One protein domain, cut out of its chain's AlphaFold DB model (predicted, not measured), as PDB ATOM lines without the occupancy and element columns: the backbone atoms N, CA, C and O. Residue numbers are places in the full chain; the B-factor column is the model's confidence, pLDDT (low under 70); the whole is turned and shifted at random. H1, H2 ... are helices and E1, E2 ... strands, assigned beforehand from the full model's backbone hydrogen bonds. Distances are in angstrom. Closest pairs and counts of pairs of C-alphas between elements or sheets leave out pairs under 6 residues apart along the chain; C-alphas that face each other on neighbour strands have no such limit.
ATOM      1  N   GLU A  20      21.105  31.660 -45.366       91.19
ATOM      2  CA  GLU A  20      21.636  30.607 -44.498       91.19
ATOM      3  C   GLU A  20      22.866  29.978 -45.159       91.19
ATOM      4  O   GLU A  20      22.782  29.436 -46.258       91.19
ATOM      5  N   ILE A  21      24.022  30.093 -44.502       90.25
ATOM      6  CA  ILE A  21      25.323  29.660 -45.051       90.25
ATOM      7  C   ILE A  21      25.826  28.352 -44.432       90.25
ATOM      8  O   ILE A  21      26.712  27.694 -44.971       90.25
ATOM      9  N   ALA A  22      25.261  27.977 -43.290       89.56
ATOM     10  CA  ALA A  22      25.458  26.711 -42.603       89.56
ATOM     11  C   ALA A  22      24.255  26.495 -41.672       89.56
ATOM     12  O   ALA A  22      23.579  27.476 -41.347       89.56
ATOM     13  N   PRO A  23      24.005  25.262 -41.189       91.06
ATOM     14  CA  PRO A  23      22.953  25.036 -40.208       91.06
ATOM     15  C   PRO A  23      23.088  26.025 -39.055       91.06
ATOM     16  O   PRO A  23      24.188  26.208 -38.522       91.06
ATOM     17  N   ASN A  24      21.977  26.657 -38.674       93.44
ATOM     18  CA  ASN A  24      21.935  27.579 -37.538       93.44
ATOM     19  C   ASN A  24      22.811  28.839 -37.696       93.44
ATOM     20  O   ASN A  24      23.136  29.501 -36.707       93.44
ATOM     21  N   THR A  25      23.206  29.171 -38.930       92.69
ATOM     22  CA  THR A  25      24.104  30.291 -39.235       92.69
ATOM     23  C   THR A  25      23.570  31.116 -40.399       92.69
ATOM     24  O   THR A  25      23.448  30.632 -41.524       92.69
ATOM     25  N   LEU A  26      23.299  32.392 -40.140       93.38
ATOM     26  CA  LEU A  26      22.821  33.352 -41.125       93.38
ATOM     27  C   LEU A  26      23.919  34.349 -41.476       93.38
ATOM     28  O   LEU A  26      24.500  34.976 -40.595       93.38
ATOM     29  N   PHE A  27      24.138  34.537 -42.768       91.44
ATOM     30  CA  PHE A  27      24.773  35.723 -43.312       91.44
ATOM     31  C   PHE A  27      23.699  36.783 -43.552       91.44
ATOM     32  O   PHE A  27      22.656  36.483 -44.135       91.44
ATOM     33  N   ILE A  28      23.938  38.001 -43.078       91.44
ATOM     34  CA  ILE A  28      23.005  39.119 -43.188       91.44
ATOM     35  C   ILE A  28      23.741  40.328 -43.733       91.44
ATOM     36  O   ILE A  28      24.724  40.757 -43.141       91.44
ATOM     37  N   ASN A  29      23.229  40.916 -44.802       90.94
ATOM     38  CA  ASN A  29      23.721  42.172 -45.350       90.94
ATOM     39  C   ASN A  29      22.552  43.121 -45.621       90.94
ATOM     40  O   ASN A  29      21.397  42.711 -45.697       90.94
ATOM     41  N   ILE A  30      22.853  44.407 -45.721       90.50
ATOM     42  CA  ILE A  30      21.898  45.454 -46.054       90.50
ATOM     43  C   ILE A  30      22.278  45.968 -47.436       90.50
ATOM     44  O   ILE A  30      23.316  46.604 -47.608       90.50
ATOM     45  N   GLU A  31      21.445  45.665 -48.427       88.44
ATOM     46  CA  GLU A  31      21.604  46.130 -49.803       88.44
ATOM     47  C   GLU A  31      21.176  47.592 -49.914       88.44
ATOM     48  O   GLU A  31      20.076  47.929 -50.358       88.44
ATOM     49  N   ASP A  32      22.069  48.471 -49.474       85.19
ATOM     50  CA  ASP A  32      21.910  49.908 -49.596       85.19
ATOM     51  C   ASP A  32      23.246  50.565 -49.946       85.19
ATOM     52  O   ASP A  32      24.171  50.610 -49.137       85.19
ATOM     53  N   ASP A  33      23.341  51.085 -51.170       80.81
ATOM     54  CA  ASP A  33      24.563  51.695 -51.694       80.81
ATOM     55  C   ASP A  33      25.040  52.905 -50.875       80.81
ATOM     56  O   ASP A  33      26.230  53.214 -50.892       80.81
ATOM     57  N   SER A  34      24.148  53.574 -50.135       77.25
ATOM     58  CA  SER A  34      24.521  54.707 -49.274       77.25
ATOM     59  C   SER A  34      25.381  54.297 -48.066       77.25
ATOM     60  O   SER A  34      26.068  55.134 -47.473       77.25
ATOM     61  N   LEU A  35      25.380  53.005 -47.716       75.69
ATOM     62  CA  LEU A  35      26.108  52.457 -46.571       75.69
ATOM     63  C   LEU A  35      27.542  52.023 -46.895       75.69
ATOM     64  O   LEU A  35      28.290  51.739 -45.964       75.69
ATOM     65  N   LYS A  36      27.953  52.013 -48.174       73.44
ATOM     66  CA  LYS A  36      29.273  51.525 -48.636       73.44
ATOM     67  C   LYS A  36      30.472  52.090 -47.873       73.44
ATOM     68  O   LYS A  36      31.440  51.377 -47.650       73.44
ATOM     69  N   ASP A  37      30.397  53.355 -47.470       71.62
ATOM     70  CA  ASP A  37      31.481  54.044 -46.757       71.62
ATOM     71  C   ASP A  37      31.145  54.324 -45.280       71.62
ATOM     72  O   ASP A  37      31.951  54.908 -44.553       71.62
ATOM     73  N   ASN A  38      29.952  53.926 -44.822       73.88
ATOM     74  CA  ASN A  38      29.393  54.304 -43.524       73.88
ATOM     75  C   ASN A  38      28.942  53.058 -42.746       73.88
ATOM     76  O   ASN A  38      27.763  52.690 -42.803       73.88
ATOM     77  N   PRO A  39      29.852  52.399 -42.002       76.44
ATOM     78  CA  PRO A  39      29.489  51.237 -41.206       76.44
ATOM     79  C   PRO A  39      28.446  51.621 -40.155       76.44
ATOM     80  O   PRO A  39      28.579  52.632 -39.464       76.44
ATOM     81  N   LEU A  40      27.418  50.789 -40.011       85.44
ATOM     82  CA  LEU A  40      26.359  51.016 -39.038       85.44
ATOM     83  C   LEU A  40      26.705  50.384 -37.690       85.44
ATOM     84  O   LEU A  40      27.263  49.288 -37.588       85.44
ATOM     85  N   ILE A  41      26.269  51.040 -36.620       86.38
ATOM     86  CA  ILE A  41      26.281  50.458 -35.284       86.38
ATOM     87  C   ILE A  41      24.897  49.899 -34.984       86.38
ATOM     88  O   ILE A  41      23.926  50.639 -34.842       86.38
ATOM     89  N   LEU A  42      24.812  48.581 -34.848       87.75
ATOM     90  CA  LEU A  42      23.625  47.874 -34.404       87.75
ATOM     91  C   LEU A  42      23.660  47.671 -32.891       87.75
ATOM     92  O   LEU A  42      24.552  47.034 -32.335       87.75
ATOM     93  N   VAL A  43      22.624  48.135 -32.212       86.31
ATOM     94  CA  VAL A  43      22.434  47.916 -30.781       86.31
ATOM     95  C   VAL A  43      21.286  46.949 -30.572       86.31
ATOM     96  O   VAL A  43      20.138  47.282 -30.871       86.31
ATOM     97  N   PHE A  44      21.574  45.788 -29.987       85.69
ATOM     98  CA  PHE A  44      20.539  44.958 -29.383       85.69
ATOM     99  C   PHE A  44      20.363  45.330 -27.916       85.69
ATOM    100  O   PHE A  44      21.332  45.373 -27.158       85.69
ATOM    101  N   TYR A  45      19.126  45.586 -27.494       82.31
ATOM    102  CA  TYR A  45      18.847  46.024 -26.130       82.31
ATOM    103  C   TYR A  45      17.531  45.473 -25.585       82.31
ATOM    104  O   TYR A  45      16.589  45.160 -26.314       82.31
ATOM    105  N   GLN A  46      17.471  45.382 -24.261       82.50
ATOM    106  CA  GLN A  46      16.301  44.965 -23.507       82.50
ATOM    107  C   GLN A  46      16.295  45.707 -22.171       82.50
ATOM    108  O   GLN A  46      17.322  45.780 -21.499       82.50
ATOM    109  N   PHE A  47      15.149  46.248 -21.768       74.44
ATOM    110  CA  PHE A  47      15.009  46.829 -20.437       74.44
ATOM    111  C   PHE A  47      14.864  45.715 -19.406       74.44
ATOM    112  O   PHE A  47      14.123  44.753 -19.628       74.44
ATOM    113  N   SER A  48      15.558  45.847 -18.276       73.25
ATOM    114  CA  SER A  48      15.510  44.875 -17.186       73.25
ATOM    115  C   SER A  48      15.512  45.548 -15.815       73.25
ATOM    116  O   SER A  48      16.048  46.643 -15.660       73.25
ATOM    117  N   ILE A  49      14.914  44.892 -14.814       67.25
ATOM    118  CA  ILE A  49      15.070  45.266 -13.399       67.25
ATOM    119  C   ILE A  49      16.300  44.550 -12.853       67.25
ATOM    120  O   ILE A  49      16.418  43.326 -12.976       67.25
ATOM    121  N   GLY A  50      17.208  45.318 -12.245       62.53
ATOM    122  CA  GLY A  50      18.400  44.789 -11.579       62.53
ATOM    123  C   GLY A  50      19.347  44.012 -12.499       62.53
ATOM    124  O   GLY A  50      20.112  43.192 -12.010       62.53
ATOM    125  N   GLY A  51      19.258  44.205 -13.822       63.12
ATOM    126  CA  GLY A  51      20.065  43.494 -14.823       63.12
ATOM    127  C   GLY A  51      19.666  42.034 -15.076       63.12
ATOM    128  O   GLY A  51      20.293  41.375 -15.901       63.12
ATOM    129  N   ILE A  52      18.643  41.517 -14.382       67.12
ATOM    130  CA  ILE A  52      18.324  40.078 -14.360       67.12
ATOM    131  C   ILE A  52      16.916  39.803 -14.892       67.12
ATOM    132  O   ILE A  52      16.714  38.832 -15.618       67.12
ATOM    133  N   ILE A  53      15.935  40.640 -14.546       72.06
ATOM    134  CA  ILE A  53      14.531  40.391 -14.895       72.06
ATOM    135  C   ILE A  53      14.174  41.198 -16.143       72.06
ATOM    136  O   ILE A  53      14.062  42.422 -16.038       72.06
ATOM    137  N   PRO A  54      13.980  40.571 -17.317       73.44
ATOM    138  CA  PRO A  54      13.602  41.293 -18.525       73.44
ATOM    139  C   PRO A  54      12.182  41.859 -18.400       73.44
ATOM    140  O   PRO A  54      11.228  41.123 -18.161       73.44
ATOM    141  N   LEU A  55      12.038  43.170 -18.596       80.19
ATOM    142  CA  LEU A  55      10.755  43.887 -18.596       80.19
ATOM    143  C   LEU A  55      10.222  44.185 -19.992       80.19
ATOM    144  O   LEU A  55       9.042  44.480 -20.163       80.19
ATOM    145  N   SER A  56      11.093  44.159 -20.995       80.19
ATOM    146  CA  SER A  56      10.715  44.388 -22.383       80.19
ATOM    147  C   SER A  56      11.083  43.183 -23.239       80.19
ATOM    148  O   SER A  56      11.951  42.399 -22.858       80.19
ATOM    149  N   PRO A  57      10.496  43.021 -24.433       86.25
ATOM    150  CA  PRO A  57      11.106  42.174 -25.447       86.25
ATOM    151  C   PRO A  57      12.484  42.729 -25.846       86.25
ATOM    152  O   PRO A  57      12.749  43.925 -25.685       86.25
ATOM    153  N   LEU A  58      13.339  41.850 -26.375       87.06
ATOM    154  CA  LEU A  58      14.569  42.236 -27.071       87.06
ATOM    155  C   LEU A  58      14.227  43.133 -28.268       87.06
ATOM    156  O   LEU A  58      13.285  42.830 -29.002       87.06
ATOM    157  N   ARG A  59      14.993  44.207 -28.449       88.94
ATOM    158  CA  ARG A  59      14.857  45.201 -29.519       88.94
ATOM    159  C   ARG A  59      16.196  45.417 -30.218       88.94
ATOM    160  O   ARG A  59      17.238  45.053 -29.677       88.94
ATOM    161  N   ALA A  60      16.143  46.022 -31.399       91.50
ATOM    162  CA  ALA A  60      17.292  46.385 -32.215       91.50
ATOM    163  C   ALA A  60      17.166  47.848 -32.670       91.50
ATOM    164  O   ALA A  60      16.052  48.313 -32.920       91.50
ATOM    165  N   LYS A  61      18.284  48.571 -32.773       91.94
ATOM    166  CA  LYS A  61      18.343  49.911 -33.374       91.94
ATOM    167  C   LYS A  61      19.688  50.134 -34.067       91.94
ATOM    168  O   LYS A  61      20.716  49.763 -33.507       91.94
ATOM    169  N   PHE A  62      19.661  50.738 -35.255       91.44
ATOM    170  CA  PHE A  62      20.857  51.176 -35.976       91.44
ATOM    171  C   PHE A  62      21.197  52.638 -35.671       91.44
ATOM    172  O   PHE A  62      20.304  53.455 -35.433       91.44
ATOM    173  N   PHE A  63      22.491  52.942 -35.697       88.38
ATOM    174  CA  PHE A  63      23.080  54.264 -35.506       88.38
ATOM    175  C   PHE A  63      24.232  54.459 -36.496       88.38
ATOM    176  O   PHE A  63      24.846  53.478 -36.917       88.38
ATOM    177  N   LEU A  64      24.538  55.713 -36.828       85.94
ATOM    178  CA  LEU A  64      25.663  56.061 -37.701       85.94
ATOM    179  C   LEU A  64      27.006  56.011 -36.969       85.94
ATOM    180  O   LEU A  64      28.007  55.602 -37.544       85.94
ATOM    181  N   ASP A  65      27.037  56.405 -35.695       83.56
ATOM    182  CA  ASP A  65      28.272  56.427 -34.920       83.56
ATOM    183  C   ASP A  65      28.053  56.198 -33.417       83.56
ATOM    184  O   ASP A  65      26.938  56.180 -32.887       83.56
ATOM    185  N   SER A  66      29.162  55.983 -32.705       78.31
ATOM    186  CA  SER A  66      29.149  55.651 -31.278       78.31
ATOM    187  C   SER A  66      28.710  56.811 -30.381       78.31
ATOM    188  O   SER A  66      28.212  56.576 -29.281       78.31
ATOM    189  N   GLY A  67      28.893  58.056 -30.824       82.06
ATOM    190  CA  GLY A  67      28.422  59.246 -30.122       82.06
ATOM    191  C   GLY A  67      26.897  59.297 -30.069       82.06
ATOM    192  O   GLY A  67      26.331  59.540 -28.999       82.06
ATOM    193  N   ASP A  68      26.229  58.965 -31.173       86.00
ATOM    194  CA  ASP A  68      24.767  58.864 -31.223       86.00
ATOM    195  C   ASP A  68      24.223  57.758 -30.316       86.00
ATOM    196  O   ASP A  68      23.221  57.957 -29.620       86.00
ATOM    197  N   VAL A  69      24.919  56.619 -30.249       84.81
ATOM    198  CA  VAL A  69      24.587  55.535 -29.313       84.81
ATOM    199  C   VAL A  69      24.634  56.047 -27.871       84.81
ATOM    200  O   VAL A  69      23.659  55.900 -27.131       84.81
ATOM    201  N   ILE A  70      25.734  56.695 -27.470       80.38
ATOM    202  CA  ILE A  70      25.909  57.236 -26.112       80.38
ATOM    203  C   ILE A  70      24.814  58.257 -25.790       80.38
ATOM    204  O   ILE A  70      24.198  58.192 -24.724       80.38
ATOM    205  N   LYS A  71      24.531  59.178 -26.718       83.00
ATOM    206  CA  LYS A  71      23.496  60.202 -26.548       83.00
ATOM    207  C   LYS A  71      22.111  59.580 -26.373       83.00
ATOM    208  O   LYS A  71      21.385  59.965 -25.455       83.00
ATOM    209  N   TRP A  72      21.755  58.603 -27.208       84.25
ATOM    210  CA  TRP A  72      20.482  57.890 -27.113       84.25
ATOM    211  C   TRP A  72      20.331  57.152 -25.778       84.25
ATOM    212  O   TRP A  72      19.288  57.269 -25.129       84.25
ATOM    213  N   PHE A  73      21.376  56.457 -25.319       76.75
ATOM    214  CA  PHE A  73      21.368  55.788 -24.017       76.75
ATOM    215  C   PHE A  73      21.232  56.775 -22.858       76.75
ATOM    216  O   PHE A  73      20.396  56.553 -21.981       76.75
ATOM    217  N   TYR A  74      21.986  57.878 -22.868       71.62
ATOM    218  CA  TYR A  74      21.914  58.903 -21.826       71.62
ATOM    219  C   TYR A  74      20.511  59.512 -21.727       71.62
ATOM    220  O   TYR A  74      19.953  59.621 -20.636       71.62
ATOM    221  N   MET A  75      19.892  59.843 -22.867       72.31
ATOM    222  CA  MET A  75      18.522  60.368 -22.898       72.31
ATOM    223  C   MET A  75      17.484  59.346 -22.420       72.31
ATOM    224  O   MET A  75      16.486  59.730 -21.812       72.31
ATOM    225  N   THR A  76      17.712  58.057 -22.685       71.25
ATOM    226  CA  THR A  76      16.748  56.989 -22.385       71.25
ATOM    227  C   THR A  76      16.858  56.477 -20.948       71.25
ATOM    228  O   THR A  76      15.845  56.145 -20.339       71.25
ATOM    229  N   THR A  77      18.071  56.402 -20.396       66.25
ATOM    230  CA  THR A  77      18.342  55.732 -19.110       66.25
ATOM    231  C   THR A  77      18.794  56.682 -18.003       66.25
ATOM    232  O   THR A  77      18.664  56.331 -16.837       66.25
ATOM    233  N   LYS A  78      19.289  57.887 -18.334       61.06
ATOM    234  CA  LYS A  78      19.959  58.820 -17.400       61.06
ATOM    235  C   LYS A  78      21.144  58.211 -16.627       61.06
ATOM    236  O   LYS A  78      21.624  58.822 -15.675       61.06
ATOM    237  N   GLU A  79      21.645  57.052 -17.053       48.66
ATOM    238  CA  GLU A  79      22.799  56.355 -16.485       48.66
ATOM    239  C   GLU A  79      23.941  56.308 -17.516       48.66
ATOM    240  O   GLU A  79      23.706  56.245 -18.724       48.66
ATOM    241  N   ILE A  80      25.196  56.366 -17.050       38.56
ATOM    242  CA  ILE A  80      26.390  56.234 -17.901       38.56
ATOM    243  C   ILE A  80      26.817  54.767 -17.876       38.56
ATOM    244  O   ILE A  80      27.259  54.264 -16.844       38.56
ATOM    245  N   ILE A  81      26.691  54.080 -19.010       44.62
ATOM    246  CA  ILE A  81      27.022  52.657 -19.147       44.62
ATOM    247  C   ILE A  81      28.236  52.500 -20.073       44.62
ATOM    248  O   ILE A  81      28.326  53.152 -21.112       44.62
ATOM    249  N   TYR A  82      29.163  51.611 -19.704       39.78
ATOM    250  CA  TYR A  82      30.301  51.223 -20.541       39.78
ATOM    251  C   TYR A  82      29.837  50.371 -21.730       39.78
ATOM    252  O   TYR A  82      29.351  49.251 -21.570       39.78
ATOM    253  N   VAL A  83      30.007  50.911 -22.935       48.06
ATOM    254  CA  VAL A  83      29.649  50.267 -24.202       48.06
ATOM    255  C   VAL A  83      30.758  49.294 -24.605       48.06
ATOM    256  O   VAL A  83      31.834  49.707 -25.032       48.06
ATOM    257  N   ASN A  84      30.513  47.987 -24.475       49.84
ATOM    258  CA  ASN A  84      31.435  46.971 -24.985       49.84
ATOM    259  C   ASN A  84      31.289  46.879 -26.515       49.84
ATOM    260  O   ASN A  84      30.413  46.179 -27.022       49.84
ATOM    261  N   LYS A  85      32.108  47.659 -27.228       55.47
ATOM    262  CA  LYS A  85      32.187  47.718 -28.691       55.47
ATOM    263  C   LYS A  85      32.973  46.514 -29.203       55.47
ATOM    264  O   LYS A  85      34.183  46.432 -29.009       55.47
ATOM    265  N   ILE A  86      32.294  45.598 -29.886       58.72
ATOM    266  CA  ILE A  86      32.963  44.574 -30.691       58.72
ATOM    267  C   ILE A  86      33.035  45.120 -32.113       58.72
ATOM    268  O   ILE A  86      31.999  45.272 -32.756       58.72
ATOM    269  N   LYS A  87      34.248  45.429 -32.582       61.59
ATOM    270  CA  LYS A  87      34.507  45.648 -34.007       61.59
ATOM    271  C   LYS A  87      34.516  44.269 -34.661       61.59
ATOM    272  O   LYS A  87      35.422  43.481 -34.397       61.59
ATOM    273  N   VAL A  88      33.468  43.944 -35.408       58.81
ATOM    274  CA  VAL A  88      33.307  42.607 -35.990       58.81
ATOM    275  C   VAL A  88      34.135  42.516 -37.271       58.81
ATOM    276  O   VAL A  88      33.879  43.248 -38.221       58.81
ATOM    277  N   ASP A  89      35.118  41.613 -37.300       61.72
ATOM    278  CA  ASP A  89      35.678  41.103 -38.557       61.72
ATOM    279  C   ASP A  89      34.728  40.023 -39.082       61.72
ATOM    280  O   ASP A  89      34.625  38.946 -38.492       61.72
ATOM    281  N   TYR A  90      34.001  40.310 -40.160       60.56
ATOM    282  CA  TYR A  90      32.949  39.430 -40.672       60.56
ATOM    283  C   TYR A  90      33.470  38.081 -41.195       60.56
ATOM    284  O   TYR A  90      32.681  37.142 -41.322       60.56
ATOM    285  N   LYS A  91      34.779  37.941 -41.464       61.19
ATOM    286  CA  LYS A  91      35.388  36.660 -41.866       61.19
ATOM    287  C   LYS A  91      35.711  35.766 -40.673       61.19
ATOM    288  O   LYS A  91      35.737  34.546 -40.820       61.19
ATOM    289  N   GLU A  92      35.923  36.353 -39.498       66.69
ATOM    290  CA  GLU A  92      36.429  35.634 -38.322       66.69
ATOM    291  C   GLU A  92      35.449  35.608 -37.139       66.69
ATOM    292  O   GLU A  92      35.547  34.734 -36.278       66.69
ATOM    293  N   HIS A  93      34.472  36.521 -37.085       74.94
ATOM    294  CA  HIS A  93      33.615  36.714 -35.915       74.94
ATOM    295  C   HIS A  93      32.142  36.429 -36.201       74.94
ATOM    296  O   HIS A  93      31.444  37.185 -36.876       74.94
ATOM    297  N   ARG A  94      31.644  35.353 -35.589       84.56
ATOM    298  CA  ARG A  94      30.227  34.982 -35.597       84.56
ATOM    299  C   ARG A  94      29.519  35.524 -34.361       84.56
ATOM    300  O   ARG A  94      29.984  35.344 -33.231       84.56
ATOM    301  N   ILE A  95      28.376  36.171 -34.557       87.19
ATOM    302  CA  ILE A  95      27.608  36.790 -33.477       87.19
ATOM    303  C   ILE A  95      26.513  35.838 -33.009       87.19
ATOM    304  O   ILE A  95      25.550  35.575 -33.722       87.19
ATOM    305  N   LYS A  96      26.613  35.355 -31.771       90.00
ATOM    306  CA  LYS A  96      25.555  34.529 -31.178       90.00
ATOM    307  C   LYS A  96      24.305  35.360 -30.896       90.00
ATOM    308  O   LYS A  96      24.397  36.413 -30.266       90.00
ATOM    309  N   PHE A  97      23.145  34.861 -31.307       91.00
ATOM    310  CA  PHE A  97      21.836  35.462 -31.085       91.00
ATOM    311  C   PHE A  97      20.909  34.506 -30.295       91.00
ATOM    312  O   PHE A  97      20.864  33.308 -30.594       91.00
ATOM    313  N   PRO A  98      20.120  34.996 -29.313       87.75
ATOM    314  CA  PRO A  98      19.946  36.394 -28.899       87.75
ATOM    315  C   PRO A  98      21.156  36.974 -28.155       87.75
ATOM    316  O   PRO A  98      21.907  36.258 -27.500       87.75
ATOM    317  N   THR A  99      21.319  38.293 -28.237       82.75
ATOM    318  CA  THR A  99      22.392  39.048 -27.578       82.75
ATOM    319  C   THR A  99      21.880  40.416 -27.135       82.75
ATOM    320  O   THR A  99      20.955  40.938 -27.744       82.75
ATOM    321  N   ASN A 100      22.496  40.993 -26.101       75.44
ATOM    322  CA  ASN A 100      22.251  42.364 -25.623       75.44
ATOM    323  C   ASN A 100      23.492  43.255 -25.843       75.44
ATOM    324  O   ASN A 100      23.778  44.152 -25.053       75.44
ATOM    325  N   LYS A 101      24.307  42.921 -26.849       71.81
ATOM    326  CA  LYS A 101      25.561  43.616 -27.151       71.81
ATOM    327  C   LYS A 101      25.347  44.739 -28.164       71.81
ATOM    328  O   LYS A 101      24.417  44.706 -28.971       71.81
ATOM    329  N   ILE A 102      26.276  45.687 -28.137       73.75
ATOM    330  CA  ILE A 102      26.452  46.701 -29.172       73.75
ATOM    331  C   ILE A 102      27.435  46.133 -30.195       73.75
ATOM    332  O   ILE A 102      28.519  45.667 -29.840       73.75
ATOM    333  N   ILE A 103      27.017  46.119 -31.450       77.56
ATOM    334  CA  ILE A 103      27.719  45.520 -32.576       77.56
ATOM    335  C   ILE A 103      28.022  46.649 -33.547       77.56
ATOM    336  O   ILE A 103      27.111  47.238 -34.117       77.56
ATOM    337  N   GLU A 104      29.298  46.944 -33.743       78.44
ATOM    338  CA  GLU A 104      29.728  47.837 -34.812       78.44
ATOM    339  C   GLU A 104      30.281  46.981 -35.942       78.44
ATOM    340  O   GLU A 104      31.260  46.248 -35.754       78.44
ATOM    341  N   ALA A 105      29.608  47.029 -37.088       75.25
ATOM    342  CA  ALA A 105      29.919  46.181 -38.222       75.25
ATOM    343  C   ALA A 105      29.562  46.872 -39.539       75.25
ATOM    344  O   ALA A 105      28.682  47.730 -39.602       75.25
ATOM    345  N   ASP A 106      30.236  46.459 -40.602       78.81
ATOM    346  CA  ASP A 106      29.867  46.841 -41.954       78.81
ATOM    347  C   ASP A 106      28.732  45.930 -42.440       78.81
ATOM    348  O   ASP A 106      28.944  44.774 -42.807       78.81
ATOM    349  N   PHE A 107      27.499  46.431 -42.379       82.56
ATOM    350  CA  PHE A 107      26.334  45.683 -42.841       82.56
ATOM    351  C   PHE A 107      26.196  45.681 -44.366       82.56
ATOM    352  O   PHE A 107      25.437  44.856 -44.868       82.56
ATOM    353  N   PHE A 108      26.917  46.537 -45.097       83.31
ATOM    354  CA  PHE A 108      26.944  46.488 -46.557       83.31
ATOM    355  C   PHE A 108      27.708  45.240 -47.027       83.31
ATOM    356  O   PHE A 108      27.182  44.444 -47.806       83.31
ATOM    357  N   GLU A 109      28.896  45.008 -46.462       81.81
ATOM    358  CA  GLU A 109      29.710  43.805 -46.710       81.81
ATOM    359  C   GLU A 109      29.149  42.546 -46.019       81.81
ATOM    360  O   GLU A 109      29.396  41.418 -46.449       81.81
ATOM    361  N   GLY A 110      28.351  42.736 -44.967       85.38
ATOM    362  CA  GLY A 110      27.564  41.699 -44.311       85.38
ATOM    363  C   GLY A 110      28.150  41.165 -43.003       85.38
ATOM    364  O   GLY A 110      29.321  41.322 -42.670       85.38
ATOM    365  N   VAL A 111      27.287  40.522 -42.218       87.62
ATOM    366  CA  VAL A 111      27.528  40.092 -40.839       87.62
ATOM    367  C   VAL A 111      26.998  38.678 -40.634       87.62
ATOM    368  O   VAL A 111      25.895  38.344 -41.063       87.62
ATOM    369  N   ILE A 112      27.768  37.845 -39.931       90.50
ATOM    370  CA  ILE A 112      27.381  36.465 -39.632       90.50
ATOM    371  C   ILE A 112      26.793  36.362 -38.224       90.50
ATOM    372  O   ILE A 112      27.434  36.715 -37.231       90.50
ATOM    373  N   PHE A 113      25.598  35.786 -38.136       91.56
ATOM    374  CA  PHE A 113      24.924  35.448 -36.891       91.56
ATOM    375  C   PHE A 113      24.749  33.939 -36.737       91.56
ATOM    376  O   PHE A 113      24.393  33.241 -37.680       91.56
ATOM    377  N   GLU A 114      24.926  33.446 -35.516       93.38
ATOM    378  CA  GLU A 114      24.605  32.074 -35.118       93.38
ATOM    379  C   GLU A 114      23.402  32.069 -34.177       93.38
ATOM    380  O   GLU A 114      23.286  32.925 -33.298       93.38
ATOM    381  N   PHE A 115      22.519  31.084 -34.309       93.62
ATOM    382  CA  PHE A 115      21.326  30.950 -33.473       93.62
ATOM    383  C   PHE A 115      21.036  29.486 -33.155       93.62
ATOM    384  O   PHE A 115      21.151  28.617 -33.996       93.62
ATOM    385  N   GLU A 116      20.589  29.186 -31.940       90.94
ATOM    386  CA  GLU A 116      20.351  27.786 -31.544       90.94
ATOM    387  C   GLU A 116      18.995  27.221 -31.996       90.94
ATOM    388  O   GLU A 116      18.766  26.016 -31.918       90.94
ATOM    389  N   LYS A 117      18.042  28.086 -32.362       92.19
ATOM    390  CA  LYS A 117      16.640  27.713 -32.613       92.19
ATOM    391  C   LYS A 117      16.097  28.497 -33.799       92.19
ATOM    392  O   LYS A 117      16.305  29.705 -33.854       92.19
ATOM    393  N   GLU A 118      15.296  27.870 -34.658       89.50
ATOM    394  CA  GLU A 118      14.676  28.544 -35.816       89.50
ATOM    395  C   GLU A 118      13.860  29.780 -35.420       89.50
ATOM    396  O   GLU A 118      13.999  30.844 -36.014       89.50
ATOM    397  N   LYS A 119      13.123  29.712 -34.303       92.81
ATOM    398  CA  LYS A 119      12.399  30.877 -33.765       92.81
ATOM    399  C   LYS A 119      13.302  32.085 -33.469       92.81
ATOM    400  O   LYS A 119      12.824  33.212 -33.380       92.81
ATOM    401  N   HIS A 120      14.591  31.856 -33.203       93.81
ATOM    402  CA  HIS A 120      15.563  32.924 -32.997       93.81
ATOM    403  C   HIS A 120      16.033  33.502 -34.335       93.81
ATOM    404  O   HIS A 120      16.210  34.711 -34.406       93.81
ATOM    405  N   ARG A 121      16.153  32.683 -35.385       93.88
ATOM    406  CA  ARG A 121      16.396  33.148 -36.758       93.88
ATOM    407  C   ARG A 121      15.311  34.113 -37.220       93.88
ATOM    408  O   ARG A 121      15.625  35.244 -37.574       93.88
ATOM    409  N   ASP A 122      14.045  33.716 -37.127       93.31
ATOM    410  CA  ASP A 122      12.946  34.555 -37.626       93.31
ATOM    411  C   ASP A 122      12.840  35.860 -36.824       93.31
ATOM    412  O   ASP A 122      12.616  36.941 -37.368       93.31
ATOM    413  N   LYS A 123      13.082  35.777 -35.509       94.56
ATOM    414  CA  LYS A 123      13.131  36.950 -34.634       94.56
ATOM    415  C   LYS A 123      14.300  37.879 -34.962       94.56
ATOM    416  O   LYS A 123      14.125  39.090 -34.875       94.56
ATOM    417  N   LEU A 124      15.475  37.338 -35.287       94.50
ATOM    418  CA  LEU A 124      16.635  38.129 -35.696       94.50
ATOM    419  C   LEU A 124      16.312  38.918 -36.965       94.50
ATOM    420  O   LEU A 124      16.441  40.138 -36.949       94.50
ATOM    421  N   ILE A 125      15.824  38.242 -38.011       94.19
ATOM    422  CA  ILE A 125      15.460  38.879 -39.285       94.19
ATOM    423  C   ILE A 125      14.431  39.988 -39.039       94.19
ATOM    424  O   ILE A 125      14.689  41.145 -39.357       94.19
ATOM    425  N   SER A 126      13.328  39.675 -38.353       94.31
ATOM    426  CA  SER A 126      12.268  40.650 -38.068       94.31
ATOM    427  C   SER A 126      12.761  41.871 -37.278       94.31
ATOM    428  O   SER A 126      12.333  42.999 -37.539       94.31
ATOM    429  N   LEU A 127      13.675  41.674 -36.319       94.69
ATOM    430  CA  LEU A 127      14.269  42.778 -35.565       94.69
ATOM    431  C   LEU A 127      15.130  43.679 -36.448       94.69
ATOM    432  O   LEU A 127      15.056  44.897 -36.301       94.69
ATOM    433  N   LEU A 128      15.931  43.099 -37.342       94.50
ATOM    434  CA  LEU A 128      16.805  43.858 -38.234       94.50
ATOM    435  C   LEU A 128      16.007  44.632 -39.280       94.50
ATOM    436  O   LEU A 128      16.261  45.818 -39.458       94.50
ATOM    437  N   GLU A 129      14.999  44.012 -39.893       94.56
ATOM    438  CA  GLU A 129      14.110  44.679 -40.849       94.56
ATOM    439  C   GLU A 129      13.397  45.873 -40.209       94.56
ATOM    440  O   GLU A 129      13.424  46.988 -40.729       94.56
ATOM    441  N   SER A 130      12.810  45.669 -39.024       94.12
ATOM    442  CA  SER A 130      12.126  46.741 -38.302       94.12
ATOM    443  C   SER A 130      13.081  47.853 -37.860       94.12
ATOM    444  O   SER A 130      12.698  49.029 -37.869       94.12
ATOM    445  N   ALA A 131      14.292  47.497 -37.425       93.50
ATOM    446  CA  ALA A 131      15.301  48.462 -37.011       93.50
ATOM    447  C   ALA A 131      15.788  49.291 -38.201       93.50
ATOM    448  O   ALA A 131      15.875  50.513 -38.085       93.50
ATOM    449  N   TYR A 132      16.051  48.645 -39.339       92.56
ATOM    450  CA  TYR A 132      16.526  49.316 -40.542       92.56
ATOM    451  C   TYR A 132      15.463  50.240 -41.132       92.56
ATOM    452  O   TYR A 132      15.730  51.414 -41.358       92.56
ATOM    453  N   TYR A 133      14.217  49.774 -41.231       91.69
ATOM    454  CA  TYR A 133      13.103  50.614 -41.677       91.69
ATOM    455  C   TYR A 133      12.933  51.878 -40.815       91.69
ATOM    456  O   TYR A 133      12.650  52.972 -41.310       91.69
ATOM    457  N   THR A 134      13.118  51.749 -39.496       91.75
ATOM    458  CA  THR A 134      13.074  52.905 -38.588       91.75
ATOM    459  C   THR A 134      14.256  53.839 -38.830       91.75
ATOM    460  O   THR A 134      14.071  55.054 -38.880       91.75
ATOM    461  N   PHE A 135      15.451  53.280 -39.009       91.25
ATOM    462  CA  PHE A 135      16.665  54.031 -39.304       91.25
ATOM    463  C   PHE A 135      16.542  54.838 -40.602       91.25
ATOM    464  O   PHE A 135      16.755  56.049 -40.562       91.25
ATOM    465  N   GLU A 136      16.097  54.222 -41.700       88.81
ATOM    466  CA  GLU A 136      15.851  54.906 -42.978       88.81
ATOM    467  C   GLU A 136      14.858  56.057 -42.821       88.81
ATOM    468  O   GLU A 136      15.051  57.151 -43.346       88.81
ATOM    469  N   LYS A 137      13.787  55.843 -42.049       88.56
ATOM    470  CA  LYS A 137      12.788  56.883 -41.792       88.56
ATOM    471  C   LYS A 137      13.367  58.065 -41.004       88.56
ATOM    472  O   LYS A 137      12.994  59.203 -41.285       88.56
ATOM    473  N   GLU A 138      14.226  57.804 -40.020       87.19
ATOM    474  CA  GLU A 138      14.910  58.834 -39.223       87.19
ATOM    475  C   GLU A 138      15.980  59.578 -40.046       87.19
ATOM    476  O   GLU A 138      16.211  60.765 -39.817       87.19
ATOM    477  N   HIS A 139      16.566  58.915 -41.046       83.06
ATOM    478  CA  HIS A 139      17.695  59.413 -41.832       83.06
ATOM    479  C   HIS A 139      17.358  59.631 -43.309       83.06
ATOM    480  O   HIS A 139      18.246  59.584 -44.147       83.06
ATOM    481  N   ARG A 140      16.098  59.941 -43.646       73.44
ATOM    482  CA  ARG A 140      15.637  60.180 -45.033       73.44
ATOM    483  C   ARG A 140      16.450  61.199 -45.835       73.44
ATOM    484  O   ARG A 140      16.274  61.284 -47.033       73.44
TER     485      ARG A 140
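This is residues 20 to 140 of the 143 residues of an uncharacterized protein of Lysinibacillus sphaericus (UniProt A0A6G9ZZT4). One long helix, H2, runs over two small sheets set one after the other along it, covering one face of each. The second helix, H1, only grazes one of these sheets, E4-E3-E7-E5, which is mixed; the other, E1-E2-E8-E6, is mixed too. The printed part has 121 residues, with two named helices and eight named strands in the order E1 E2 E3 E4 H1 E5 E6 E7 E8 H2, of mixed class. It is compact and rounded, with a radius of gyration of the C-alphas of 14.3 A and spans of 40 by 33 by 26 A.

In one sheet E4, residues 59 to 63, is the antiparallel neighbour of E3, residues 40 to 45, with N 41 and O 63 2.8 A apart; they form a hairpin. E7, residues 102 to 105, is antiparallel to E3, with N 42 and O 103 at 2.8 A, and parallel to the edge strand E5, residues 85 to 87, with N 104 and O 86 at 3.3 A. E4, H1, residues 66 to 77, and E5 make a split strand-helix-strand unit, two parallel strands with a helix between them in the chain and E3 and E7 between them in the sheet; its crossover is right-handed. H1 only grazes this sheet, with its residues 66 to 72. H2, residues 118 to 138, is over E4 at a height over the sheet of 7.2 A, slantwise to the strands at 35 degrees to E4 on the local plane, making two layers, helix over sheet; the closest C-alphas, of Lys 61 and Ala 131, are 5.0 A apart. In the other sheet E2, residues 25 to 30, forms a hairpin with E1, residues 20 to 22, with N 25 and O 22 at 3.0 A. E8, residues 111 to 115, is antiparallel to E2, with N 111 and O 28 at 2.7 A, and parallel to E6, residues 95 to 97, with N 97 and O 114 at 2.8 A. H2 also makes two layers here, over E8 at a height of 8.1 A and only just along the strands, at 27 degrees to E8 on the local plane. H1 and H2 are apart; in both, every O i to N i+4 pair is within hydrogen-bond range.

E1 begins at C-alpha 20, (21.636, 30.607, -44.498). E2 is 16.8 A long, E3 15.7 A, E4 13.6 A, E8 13.3 A and H1 16.3 A. H2 is 30.5 A long and ends at C-alpha 138, (14.910, 58.834, -39.223).

The C-alphas of Ala 22 and Lys 78, the two farthest apart, are 41.2 A from each other. The printed part has no cut. The link E3 to E4 is long. Confidence is under 70 at residues 49 to 52 and 77 to 92.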